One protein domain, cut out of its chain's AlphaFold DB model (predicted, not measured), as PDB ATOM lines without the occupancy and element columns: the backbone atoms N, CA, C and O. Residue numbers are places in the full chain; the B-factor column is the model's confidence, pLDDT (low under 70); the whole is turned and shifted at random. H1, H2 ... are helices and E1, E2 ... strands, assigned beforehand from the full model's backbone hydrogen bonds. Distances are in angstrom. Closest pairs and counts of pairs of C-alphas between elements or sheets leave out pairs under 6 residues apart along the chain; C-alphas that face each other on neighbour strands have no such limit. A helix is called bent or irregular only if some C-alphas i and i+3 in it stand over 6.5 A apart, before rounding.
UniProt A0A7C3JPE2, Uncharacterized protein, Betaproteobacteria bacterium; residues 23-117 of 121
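What this domain is: This is residues 23 to 117 of the 121 residues of an uncharacterized protein of Betaproteobacteria bacterium (UniProt A0A7C3JPE2). A flat, loose frame of three helices: H1 forms one side, H2 turns off one end of it at a corner, and H3 leads off from beside H1 as a long arm whose residues 106 to 116 stick out. The short strands E1 and E2 lie between these helices, and the long loop of residues 27 to 49 reaches away from H1 and comes back. The printed part has 95 residues, with two named strands and then three named helices in the order E1, E2, H1, H2, H3; no two strands pair, and the class is mostly helix. The radius of gyration of the C-alphas is 15.7 A, and the spans are 43 by 37 by 16 A.

Where its parts are: E1, residues 23 to 26, begins with C-alpha 23 at (264.797, 262.724, 380.560). E2 is residues 50 to 54. H1, residues 60 to 75, is 23.3 A long and neither bent nor irregular, but only just: C-alphas 71 and 74 are 6.1 A apart. H2 is residues 77 to 85. H3, residues 95 to 116, is 31.5 A long and ends with C-alpha 116 at (244.057, 267.802, 402.252).

How they stand to each other: E1 and E2 pair with no named strand; their closest C-alphas, of Val 26 and Val 50, are 5.1 A apart. Residues 25 to 26 of E1 pair antiparallel with residues 90 to 91. H1 and H2 are close but not clearly touching, about perpendicular at 81 degrees, with the C-alphas of Pro 74 and Thr 80 closest at 5.3 A. H1 and H3 are close but not clearly touching too, at 85 degrees, with His 67 and Pro 95 closest at 7.2 A between C-alphas. E2 and H3 are near each other; H2 and H3 are apart. Each O i to N i+4 pair is within hydrogen-bond range in H2 and H3, and 10 of 12 in H1.

The domain as a whole: The two C-alphas farthest apart, of Lys 39 and Pro 59, are 45.2 A apart. The printed part has no cut, and the link E1 to E2 is long. Residues 56 to 61 and 106 to 117 stand free. Mean pLDDT of the printed part is 77.3; residues 23 to 42 and 44 are under 70.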
ATOM      1  N   SER A  23     265.899 263.663 380.418       46.94
ATOM      2  CA  SER A  23     264.797 262.724 380.560       46.94
ATOM      3  C   SER A  23     265.224 261.274 380.695       46.94
ATOM      4  O   SER A  23     265.962 260.753 379.869       46.94
ATOM      5  N   LEU A  24     264.660 260.643 381.717       42.97
ATOM      6  CA  LEU A  24     264.262 259.244 381.741       42.97
ATOM      7  C   LEU A  24     262.949 259.235 382.517       42.97
ATOM      8  O   LEU A  24     262.973 258.965 383.714       42.97
ATOM      9  N   ILE A  25     261.827 259.614 381.893       50.81
ATOM     10  CA  ILE A  25     260.541 259.373 382.554       50.81
ATOM     11  C   ILE A  25     260.395 257.863 382.645       50.81
ATOM     12  O   ILE A  25     260.404 257.176 381.633       50.81
ATOM     13  N   VAL A  26     260.309 257.390 383.879       51.31
ATOM     14  CA  VAL A  26     259.771 256.091 384.262       51.31
ATOM     15  C   VAL A  26     258.343 256.402 384.661       51.31
ATOM     16  O   VAL A  26     258.169 257.008 385.708       51.31
ATOM     17  N   GLY A  27     257.353 256.128 383.817       43.72
ATOM     18  CA  GLY A  27     255.954 256.440 384.108       43.72
ATOM     19  C   GLY A  27     255.061 255.317 383.616       43.72
ATOM     20  O   GLY A  27     254.952 255.105 382.419       43.72
ATOM     21  N   HIS A  28     254.452 254.576 384.538       49.66
ATOM     22  CA  HIS A  28     253.512 253.519 384.188       49.66
ATOM     23  C   HIS A  28     252.147 254.129 383.853       49.66
ATOM     24  O   HIS A  28     251.272 254.241 384.716       49.66
ATOM     25  N   ASP A  29     251.977 254.522 382.596       48.19
ATOM     26  CA  ASP A  29     250.676 254.858 382.032       48.19
ATOM     27  C   ASP A  29     250.083 253.625 381.354       48.19
ATOM     28  O   ASP A  29     249.922 253.590 380.137       48.19
ATOM     29  N   ALA A  30     249.641 252.633 382.121       48.53
ATOM     30  CA  ALA A  30     248.392 252.026 381.706       48.53
ATOM     31  C   ALA A  30     247.548 251.497 382.856       48.53
ATOM     32  O   ALA A  30     247.887 250.691 383.714       48.53
ATOM     33  N   CYS A  31     246.333 252.006 382.829       51.84
ATOM     34  CA  CYS A  31     245.193 251.233 383.208       51.84
ATOM     35  C   CYS A  31     244.979 250.145 382.141       51.84
ATOM     36  O   CYS A  31     244.557 250.468 381.031       51.84
ATOM     37  N   GLY A  32     245.232 248.873 382.463       50.00
ATOM     38  CA  GLY A  32     244.846 247.741 381.604       50.00
ATOM     39  C   GLY A  32     245.947 247.135 380.729       50.00
ATOM     40  O   GLY A  32     245.648 246.360 379.823       50.00
ATOM     41  N   ASP A  33     247.207 247.439 380.998       48.50
ATOM     42  CA  ASP A  33     248.363 246.730 380.466       48.50
ATOM     43  C   ASP A  33     248.673 245.440 381.243       48.50
ATOM     44  O   ASP A  33     248.178 245.158 382.338       48.50
ATOM     45  N   ARG A  34     249.471 244.587 380.592       43.94
ATOM     46  CA  ARG A  34     249.659 243.153 380.874       43.94
ATOM     47  C   ARG A  34     250.082 242.826 382.317       43.94
ATOM     48  O   ARG A  34     249.915 241.683 382.741       43.94
ATOM     49  N   TRP A  35     250.612 243.799 383.057       46.16
ATOM     50  CA  TRP A  35     251.239 243.607 384.363       46.16
ATOM     51  C   TRP A  35     250.337 243.944 385.563       46.16
ATOM     52  O   TRP A  35     250.528 243.360 386.630       46.16
ATOM     53  N   TYR A  36     249.301 244.777 385.407       44.62
ATOM     54  CA  TYR A  36     248.448 245.203 386.526       44.62
ATOM     55  C   TYR A  36     246.982 244.785 386.317       44.62
ATOM     56  O   TYR A  36     246.222 245.412 385.588       44.62
ATOM     57  N   ARG A  37     246.535 243.729 387.020       45.56
ATOM     58  CA  ARG A  37     245.129 243.243 387.026       45.56
ATOM     59  C   ARG A  37     244.139 244.156 387.776       45.56
ATOM     60  O   ARG A  37     243.022 243.733 388.084       45.56
ATOM     61  N   THR A  38     244.530 245.366 388.159       50.81
ATOM     62  CA  THR A  38     243.787 246.160 389.145       50.81
ATOM     63  C   THR A  38     242.774 247.086 388.473       50.81
ATOM     64  O   THR A  38     243.084 247.766 387.499       50.81
ATOM     65  N   LYS A  39     241.547 247.141 389.014       51.91
ATOM     66  CA  LYS A  39     240.508 248.107 388.615       51.91
ATOM     67  C   LYS A  39     241.042 249.531 388.742       51.91
ATOM     68  O   LYS A  39     241.340 249.986 389.843       51.91
ATOM     69  N   CYS A  40     241.079 250.247 387.632       61.25
ATOM     70  CA  CYS A  40     241.432 251.656 387.630       61.25
ATOM     71  C   CYS A  40     240.285 252.487 388.191       61.25
ATOM     72  O   CYS A  40     239.111 252.264 387.878       61.25
ATOM     73  N   LEU A  41     240.635 253.468 389.013       67.75
ATOM     74  CA  LEU A  41     239.687 254.446 389.517       67.75
ATOM     75  C   LEU A  41     239.468 255.504 388.434       67.75
ATOM     76  O   LEU A  41     240.405 256.156 387.974       67.75
ATOM     77  N   ARG A  42     238.219 255.657 387.992       68.88
ATOM     78  CA  ARG A  42     237.872 256.611 386.935       68.88
ATOM     79  C   ARG A  42     238.222 258.031 387.388       68.88
ATOM     80  O   ARG A  42     237.784 258.460 388.449       68.88
ATOM     81  N   GLY A  43     238.998 258.746 386.572       70.56
ATOM     82  CA  GLY A  43     239.447 260.111 386.871       70.56
ATOM     83  C   GLY A  43     240.649 260.206 387.817       70.56
ATOM     84  O   GLY A  43     241.012 261.313 388.199       70.56
ATOM     85  N   VAL A  44     241.275 259.082 388.185       69.25
ATOM     86  CA  VAL A  44     242.484 259.060 389.019       69.25
ATOM     87  C   VAL A  44     243.640 258.492 388.205       69.25
ATOM     88  O   VAL A  44     243.652 257.307 387.880       69.25
ATOM     89  N   LEU A  45     244.621 259.344 387.908       70.19
ATOM     90  CA  LEU A  45     245.910 258.951 387.345       70.19
ATOM     91  C   LEU A  45     247.007 259.436 388.291       70.19
ATOM     92  O   LEU A  45     247.138 260.633 388.546       70.19
ATOM     93  N   VAL A  46     247.757 258.490 388.848       72.44
ATOM     94  CA  VAL A  46     248.920 258.749 389.693       72.44
ATOM     95  C   VAL A  46     249.988 257.752 389.284       72.44
ATOM     96  O   VAL A  46     249.841 256.558 389.529       72.44
ATOM     97  N   ALA A  47     251.051 258.257 388.676       71.81
ATOM     98  CA  ALA A  47     252.244 257.490 388.367       71.81
ATOM     99  C   ALA A  47     253.423 258.070 389.151       71.81
ATOM    100  O   ALA A  47     253.470 259.265 389.453       71.81
ATOM    101  N   THR A  48     254.376 257.216 389.508       74.38
ATOM    102  CA  THR A  48     255.689 257.678 389.960       74.38
ATOM    103  C   THR A  48     256.483 258.074 388.732       74.38
ATOM    104  O   THR A  48     256.502 257.305 387.783       74.38
ATOM    105  N   THR A  49     257.135 259.236 388.768       73.75
ATOM    106  CA  THR A  49     258.055 259.681 387.717       73.75
ATOM    107  C   THR A  49     259.479 259.721 388.249       73.75
ATOM    108  O   THR A  49     259.751 260.369 389.260       73.75
ATOM    109  N   VAL A  50     260.397 259.056 387.550       81.81
ATOM    110  CA  VAL A  50     261.846 259.257 387.712       81.81
ATOM    111  C   VAL A  50     262.312 260.269 386.661       81.81
ATOM    112  O   VAL A  50     261.707 260.369 385.602       81.81
ATOM    113  N   ALA A  51     263.323 261.083 386.966       82.00
ATOM    114  CA  ALA A  51     263.903 262.045 386.028       82.00
ATOM    115  C   ALA A  51     265.344 262.385 386.432       82.00
ATOM    116  O   ALA A  51     265.667 262.388 387.624       82.00
ATOM    117  N   LEU A  52     266.202 262.717 385.461       85.75
ATOM    118  CA  LEU A  52     267.549 263.224 385.723       85.75
ATOM    119  C   LEU A  52     267.527 264.759 385.723       85.75
ATOM    120  O   LEU A  52     267.065 265.399 384.783       85.75
ATOM    121  N   LEU A  53     268.039 265.377 386.785       85.56
ATOM    122  CA  LEU A  53     268.063 266.835 386.933       85.56
ATOM    123  C   LEU A  53     269.508 267.324 387.023       85.56
ATOM    124  O   LEU A  53     270.311 266.757 387.763       85.56
ATOM    125  N   ALA A  54     269.834 268.391 386.295       86.06
ATOM    126  CA  ALA A  54     271.135 269.057 386.359       86.06
ATOM    127  C   ALA A  54     270.984 270.482 386.918       86.06
ATOM    128  O   ALA A  54     269.995 271.121 386.590       86.06
ATOM    129  N   PRO A  55     271.948 271.034 387.683       88.44
ATOM    130  CA  PRO A  55     271.845 272.368 388.290       88.44
ATOM    131  C   PRO A  55     271.386 273.485 387.342       88.44
ATOM    132  O   PRO A  55     271.670 273.454 386.143       88.44
ATOM    133  N   ALA A  56     270.786 274.545 387.894       82.38
ATOM    134  CA  ALA A  56     270.174 275.613 387.096       82.38
ATOM    135  C   ALA A  56     271.105 276.369 386.139       82.38
ATOM    136  O   ALA A  56     270.662 276.985 385.178       82.38
ATOM    137  N   ARG A  57     272.408 276.342 386.410       86.44
ATOM    138  CA  ARG A  57     273.423 277.029 385.601       86.44
ATOM    139  C   ARG A  57     274.286 276.057 384.801       86.44
ATOM    140  O   ARG A  57     275.393 276.411 384.405       86.44
ATOM    141  N   THR A  58     273.809 274.831 384.598       88.88
ATOM    142  CA  THR A  58     274.482 273.858 383.734       88.88
ATOM    143  C   THR A  58     274.559 274.420 382.308       88.88
ATOM    144  O   THR A  58     273.525 274.787 381.755       88.88
ATOM    145  N   PRO A  59     275.752 274.508 381.689       92.00
ATOM    146  CA  PRO A  59     275.880 275.002 380.322       92.00
ATOM    147  C   PRO A  59     275.082 274.156 379.325       92.00
ATOM    148  O   PRO A  59     275.157 272.927 379.356       92.00
ATOM    149  N   GLN A  60     274.400 274.812 378.382       88.56
ATOM    150  CA  GLN A  60     273.549 274.154 377.384       88.56
ATOM    151  C   GLN A  60     274.223 272.980 376.641       88.56
ATOM    152  O   GLN A  60     273.570 271.952 376.471       88.56
ATOM    153  N   PRO A  61     275.514 273.042 376.249       92.81
ATOM    154  CA  PRO A  61     276.165 271.906 375.591       92.81
ATOM    155  C   PRO A  61     276.213 270.634 376.452       92.81
ATOM    156  O   PRO A  61     276.110 269.528 375.925       92.81
ATOM    157  N   VAL A  62     276.334 270.775 377.777       92.88
ATOM    158  CA  VAL A  62     276.334 269.641 378.716       92.88
ATOM    159  C   VAL A  62     274.944 269.017 378.783       92.88
ATOM    160  O   VAL A  62     274.814 267.799 378.709       92.88
ATOM    161  N   VAL A  63     273.908 269.850 378.850       89.38
ATOM    162  CA  VAL A  63     272.500 269.425 378.852       89.38
ATOM    163  C   VAL A  63     272.170 268.642 377.595       89.38
ATOM    164  O   VAL A  63     271.621 267.548 377.675       89.38
ATOM    165  N   THR A  64     272.538 269.189 376.437       90.00
ATOM    166  CA  THR A  64     272.293 268.557 375.142       90.00
ATOM    167  C   THR A  64     272.971 267.193 375.064       90.00
ATOM    168  O   THR A  64     272.349 266.228 374.627       90.00
ATOM    169  N   ARG A  65     274.219 267.084 375.536       90.88
ATOM    170  CA  ARG A  65     274.940 265.807 375.562       90.88
ATOM    171  C   ARG A  65     274.290 264.794 376.503       90.88
ATOM    172  O   ARG A  65     274.124 263.643 376.120       90.88
ATOM    173  N   LEU A  66     273.922 265.212 377.715       90.19
ATOM    174  CA  LEU A  66     273.247 264.339 378.674       90.19
ATOM    175  C   LEU A  66     271.917 263.838 378.107       90.19
ATOM    176  O   LEU A  66     271.679 262.637 378.127       90.19
ATOM    177  N   HIS A  67     271.113 264.733 377.528       87.62
ATOM    178  CA  HIS A  67     269.860 264.379 376.870       87.62
ATOM    179  C   HIS A  67     270.053 263.347 375.759       87.62
ATOM    180  O   HIS A  67     269.352 262.337 375.755       87.62
ATOM    181  N   ALA A  68     271.027 263.566 374.873       88.88
ATOM    182  CA  ALA A  68     271.322 262.643 373.783       88.88
ATOM    183  C   ALA A  68     271.669 261.233 374.287       88.88
ATOM    184  O   ALA A  68     271.170 260.251 373.747       88.88
ATOM    185  N   GLU A  69     272.479 261.107 375.341       88.25
ATOM    186  CA  GLU A  69     272.810 259.787 375.889       88.25
ATOM    187  C   GLU A  69     271.622 259.142 376.610       88.25
ATOM    188  O   GLU A  69     271.373 257.948 376.439       88.25
ATOM    189  N   THR A  70     270.849 259.917 377.376       84.69
ATOM    190  CA  THR A  70     269.702 259.383 378.122       84.69
ATOM    191  C   THR A  70     268.550 258.930 377.236       84.69
ATOM    192  O   THR A  70     267.826 258.024 377.629       84.69
ATOM    193  N   THR A  71     268.392 259.497 376.037       84.75
ATOM    194  CA  THR A  71     267.397 259.022 375.063       84.75
ATOM    195  C   THR A  71     267.932 257.900 374.181       84.75
ATOM    196  O   THR A  71     267.163 257.049 373.741       84.75
ATOM    197  N   ARG A  72     269.250 257.843 373.955       86.25
ATOM    198  CA  ARG A  72     269.885 256.772 373.178       86.25
ATOM    199  C   ARG A  72     269.867 255.430 373.910       86.25
ATOM    200  O   ARG A  72     269.627 254.405 373.279       86.25
ATOM    201  N   ILE A  73     270.147 255.421 375.216       85.19
ATOM    202  CA  ILE A  73     270.301 254.188 376.008       85.19
ATOM    203  C   ILE A  73     269.023 253.322 376.016       85.19
ATOM    204  O   ILE A  73     269.141 252.128 375.748       85.19
ATOM    205  N   PRO A  74     267.809 253.874 376.222       80.94
ATOM    206  CA  PRO A  74     266.570 253.104 376.120       80.94
ATOM    207  C   PRO A  74     266.246 252.584 374.717       80.94
ATOM    208  O   PRO A  74     265.354 251.756 374.594       80.94
ATOM    209  N   GLY A  75     266.942 253.043 373.669       79.31
ATOM    210  CA  GLY A  75     266.841 252.471 372.322       79.31
ATOM    211  C   GLY A  75     267.546 251.117 372.173       79.31
ATOM    212  O   GLY A  75     267.415 250.464 371.139       79.31
ATOM    213  N   LEU A  76     268.305 250.683 373.184       87.12
ATOM    214  CA  LEU A  76     268.888 249.347 373.247       87.12
ATOM    215  C   LEU A  76     267.840 248.367 373.785       87.12
ATOM    216  O   LEU A  76     267.397 248.512 374.921       87.12
ATOM    217  N   ALA A  77     267.490 247.348 372.993       86.88
ATOM    218  CA  ALA A  77     266.412 246.405 373.313       86.88
ATOM    219  C   ALA A  77     266.553 245.753 374.701       86.88
ATOM    220  O   ALA A  77     265.574 245.660 375.436       86.88
ATOM    221  N   GLU A  78     267.773 245.370 375.087       89.31
ATOM    222  CA  GLU A  78     268.061 244.795 376.408       89.31
ATOM    223  C   GLU A  78     267.735 245.773 377.550       89.31
ATOM    224  O   GLU A  78     267.183 245.382 378.575       89.31
ATOM    225  N   VAL A  79     268.028 247.063 377.366       87.31
ATOM    226  CA  VAL A  79     267.743 248.087 378.377       87.31
ATOM    227  C   VAL A  79     266.244 248.340 378.468       87.31
ATOM    228  O   VAL A  79     265.711 248.425 379.572       87.31
ATOM    229  N   THR A  80     265.546 248.430 377.332       84.38
ATOM    230  CA  THR A  80     264.083 248.557 377.320       84.38
ATOM    231  C   THR A  80     263.433 247.381 378.043       84.38
ATOM    232  O   THR A  80     262.567 247.587 378.886       84.38
ATOM    233  N   GLU A  81     263.869 246.152 377.762       86.38
ATOM    234  CA  GLU A  81     263.336 244.946 378.395       86.38
ATOM    235  C   GLU A  81     263.563 244.955 379.912       86.38
ATOM    236  O   GLU A  81     262.635 244.700 380.682       86.38
ATOM    237  N   GLN A  82     264.764 245.334 380.357       86.06
ATOM    238  CA  GLN A  82     265.066 245.470 381.780       86.06
ATOM    239  C   GLN A  82     264.210 246.543 382.459       86.06
ATOM    240  O   GLN A  82     263.719 246.303 383.564       86.06
ATOM    241  N   LEU A  83     264.012 247.702 381.827       82.31
ATOM    242  CA  LEU A  83     263.160 248.767 382.361       82.31
ATOM    243  C   LEU A  83     261.706 248.291 382.465       82.31
ATOM    244  O   LEU A  83     261.122 248.345 383.547       82.31
ATOM    245  N   LEU A  84     261.162 247.705 381.397       81.38
ATOM    246  CA  LEU A  84     259.792 247.190 381.383       81.38
ATOM    247  C   LEU A  84     259.584 246.080 382.424       81.38
ATOM    248  O   LEU A  84     258.555 246.061 383.098       81.38
ATOM    249  N   SER A  85     260.567 245.194 382.619       80.81
ATOM    250  CA  SER A  85     260.510 244.143 383.650       80.81
ATOM    251  C   SER A  85     260.447 244.695 385.080       80.81
ATOM    252  O   SER A  85     259.920 244.042 385.979       80.81
ATOM    253  N   GLN A  86     260.946 245.916 385.283       80.44
ATOM    254  CA  GLN A  86     260.906 246.645 386.550       80.44
ATOM    255  C   GLN A  86     259.663 247.543 386.672       80.44
ATOM    256  O   GLN A  86     259.544 248.295 387.639       80.44
ATOM    257  N   GLY A  87     258.735 247.476 385.709       71.62
ATOM    258  CA  GLY A  87     257.553 248.337 385.654       71.62
ATOM    259  C   GLY A  87     257.863 249.767 385.205       71.62
ATOM    260  O   GLY A  87     257.072 250.672 385.466       71.62
ATOM    261  N   ALA A  88     259.013 249.980 384.562       75.50
ATOM    262  CA  ALA A  88     259.431 251.270 384.044       75.50
ATOM    263  C   ALA A  88     259.224 251.368 382.531       75.50
ATOM    264  O   ALA A  88     259.805 250.602 381.769       75.50
ATOM    265  N   ASP A  89     258.438 252.354 382.105       74.75
ATOM    266  CA  ASP A  89     258.267 252.690 380.691       74.75
ATOM    267  C   ASP A  89     259.149 253.899 380.335       74.75
ATOM    268  O   ASP A  89     258.907 254.979 380.884       74.75
ATOM    269  N   PRO A  90     260.203 253.735 379.511       75.38
ATOM    270  CA  PRO A  90     261.098 254.824 379.146       75.38
ATOM    271  C   PRO A  90     260.455 255.803 378.157       75.38
ATOM    272  O   PRO A  90     260.166 255.453 377.014       75.38
ATOM    273  N   ILE A  91     260.367 257.079 378.539       72.06
ATOM    274  CA  ILE A  91     259.895 258.153 377.647       72.06
ATOM    275  C   ILE A  91     261.049 259.079 377.258       72.06
ATOM    276  O   ILE A  91     261.761 259.608 378.111       72.06
ATOM    277  N   GLY A  92     261.213 259.315 375.955       71.44
ATOM    278  CA  GLY A  92     262.255 260.174 375.384       71.44
ATOM    279  C   GLY A  92     261.797 261.605 375.096       71.44
ATOM    280  O   GLY A  92     261.943 262.064 373.967       71.44
ATOM    281  N   ASN A  93     261.218 262.312 376.070       73.81
ATOM    282  CA  ASN A  93     260.815 263.710 375.873       73.81
ATOM    283  C   ASN A  93     262.012 264.679 375.918       73.81
ATOM    284  O   ASN A  93     263.062 264.395 376.500       73.81
ATOM    285  N   SER A  94     261.842 265.852 375.315       84.69
ATOM    286  CA  SER A  94     262.839 266.923 375.337       84.69
ATOM    287  C   SER A  94     263.026 267.513 376.746       84.69
ATOM    288  O   SER A  94     262.107 267.468 377.573       84.69
ATOM    289  N   PRO A  95     264.177 268.158 377.027       83.44
ATOM    290  CA  PRO A  95     264.398 268.884 378.278       83.44
ATOM    291  C   PRO A  95     263.281 269.881 378.612       83.44
ATOM    292  O   PRO A  95     262.855 269.985 379.759       83.44
ATOM    293  N   GLN A  96     262.770 270.589 377.602       83.19
ATOM    294  CA  GLN A  96     261.724 271.596 377.770       83.19
ATOM    295  C   GLN A  96     260.367 270.968 378.103       83.19
ATOM    296  O   GLN A  96     259.617 271.520 378.908       83.19
ATOM    297  N   GLU A  97     260.036 269.827 377.498       81.62
ATOM    298  CA  GLU A  97     258.817 269.080 377.827       81.62
ATOM    299  C   GLU A  97     258.874 268.530 379.250       81.62
ATOM    300  O   GLU A  97     257.888 268.632 379.978       81.62
ATOM    301  N   LEU A  98     260.032 268.022 379.677       83.38
ATOM    302  CA  LEU A  98     260.218 267.550 381.046       83.38
ATOM    303  C   LEU A  98     260.090 268.694 382.055       83.38
ATOM    304  O   LEU A  98     259.395 268.544 383.057       83.38
ATOM    305  N   SER A  99     260.679 269.861 381.777       84.06
ATOM    306  CA  SER A  99     260.502 271.045 382.626       84.06
ATOM    307  C   SER A  99     259.026 271.431 382.763       84.06
ATOM    308  O   SER A  99     258.560 271.666 383.876       84.06
ATOM    309  N   LYS A 100     258.264 271.449 381.661       84.56
ATOM    310  CA  LYS A 100     256.819 271.743 381.695       84.56
ATOM    311  C   LYS A 100     256.038 270.714 382.514       84.56
ATOM    312  O   LYS A 100     255.182 271.097 383.307       84.56
ATOM    313  N   PHE A 101     256.349 269.430 382.344       83.75
ATOM    314  CA  PHE A 101     255.727 268.345 383.103       83.75
ATOM    315  C   PHE A 101     255.972 268.492 384.610       83.75
ATOM    316  O   PHE A 101     255.027 268.442 385.393       83.75
ATOM    317  N   LEU A 102     257.218 268.749 385.020       86.00
ATOM    318  CA  LEU A 102     257.571 268.908 386.432       86.00
ATOM    319  C   LEU A 102     256.866 270.105 387.075       86.00
ATOM    320  O   LEU A 102     256.391 269.991 388.203       86.00
ATOM    321  N   VAL A 103     256.756 271.233 386.364       87.38
ATOM    322  CA  VAL A 103     255.989 272.397 386.839       87.38
ATOM    323  C   VAL A 103     254.527 272.014 387.078       87.38
ATOM    324  O   VAL A 103     254.003 272.261 388.164       87.38
ATOM    325  N   ALA A 104     253.893 271.342 386.113       85.25
ATOM    326  CA  ALA A 104     252.502 270.914 386.233       85.25
ATOM    327  C   ALA A 104     252.284 269.911 387.384       85.25
ATOM    328  O   ALA A 104     251.303 270.028 388.124       85.25
ATOM    329  N   GLU A 105     253.203 268.962 387.578       86.00
ATOM    330  CA  GLU A 105     253.141 267.997 388.679       86.00
ATOM    331  C   GLU A 105     253.303 268.676 390.041       86.00
ATOM    332  O   GLU A 105     252.497 268.438 390.944       86.00
ATOM    333  N   ILE A 106     254.289 269.567 390.191       88.38
ATOM    334  CA  ILE A 106     254.493 270.328 391.430       88.38
ATOM    335  C   ILE A 106     253.229 271.116 391.774       88.38
ATOM    336  O   ILE A 106     252.761 271.059 392.911       88.38
ATOM    337  N   GLU A 107     252.642 271.817 390.807       91.88
ATOM    338  CA  GLU A 107     251.407 272.568 391.016       91.88
ATOM    339  C   GLU A 107     250.230 271.669 391.415       91.88
ATOM    340  O   GLU A 107     249.491 271.986 392.353       91.88
ATOM    341  N   ARG A 108     250.051 270.531 390.731       87.44
ATOM    342  CA  ARG A 108     248.982 269.566 391.025       87.44
ATOM    343  C   ARG A 108     249.094 269.029 392.449       87.44
ATOM    344  O   ARG A 108     248.099 269.033 393.175       87.44
ATOM    345  N   TRP A 109     250.287 268.601 392.853       90.81
ATOM    346  CA  TRP A 109     250.515 268.050 394.186       90.81
ATOM    347  C   TRP A 109     250.455 269.115 395.276       90.81
ATOM    348  O   TRP A 109     249.908 268.843 396.341       90.81
ATOM    349  N   THR A 110     250.928 270.335 395.006       92.62
ATOM    350  CA  THR A 110     250.833 271.460 395.952       92.62
ATOM    351  C   THR A 110     249.375 271.749 396.294       92.62
ATOM    352  O   THR A 110     249.010 271.734 397.469       92.62
ATOM    353  N   ARG A 111     248.512 271.894 395.275       92.38
ATOM    354  CA  ARG A 111     247.070 272.104 395.482       92.38
ATOM    355  C   ARG A 111     246.442 270.984 396.315       92.38
ATOM    356  O   ARG A 111     245.659 271.260 397.220       92.38
ATOM    357  N   LEU A 112     246.796 269.730 396.031       91.94
ATOM    358  CA  LEU A 112     246.268 268.575 396.760       91.94
ATOM    359  C   LEU A 112     246.715 268.569 398.229       91.94
ATOM    360  O   LEU A 112     245.893 268.347 399.116       91.94
ATOM    361  N   ILE A 113     247.996 268.838 398.495       94.38
ATOM    362  CA  ILE A 113     248.563 268.889 399.851       94.38
ATOM    363  C   ILE A 113     247.881 269.981 400.682       94.38
ATOM    364  O   ILE A 113     247.512 269.732 401.833       94.38
ATOM    365  N   GLU A 114     247.673 271.164 400.100       94.19
ATOM    366  CA  GLU A 114     246.995 272.287 400.753       94.19
ATOM    367  C   GLU A 114     245.534 271.961 401.081       94.19
ATOM    368  O   GLU A 114     245.101 272.139 402.223       94.19
ATOM    369  N   GLN A 115     244.788 271.420 400.114       95.75
ATOM    370  CA  GLN A 115     243.385 271.028 400.292       95.75
ATOM    371  C   GLN A 115     243.219 269.935 401.352       95.75
ATOM    372  O   GLN A 115     242.330 270.015 402.200       95.75
ATOM    373  N   ALA A 116     244.095 268.930 401.330       95.88
ATOM    374  CA  ALA A 116     244.057 267.802 402.252       95.88
ATOM    375  C   ALA A 116     244.717 268.098 403.611       95.88
ATOM    376  O   ALA A 116     244.688 267.250 404.502       95.88
ATOM    377  N   LYS A 117     245.305 269.293 403.793       95.62
ATOM    378  CA  LYS A 117     246.031 269.711 405.008       95.62
ATOM    379  C   LYS A 117     247.139 268.727 405.412       95.62
ATOM    380  O   LYS A 117     247.412 268.540 406.601       95.62
TER     381      LYS A 117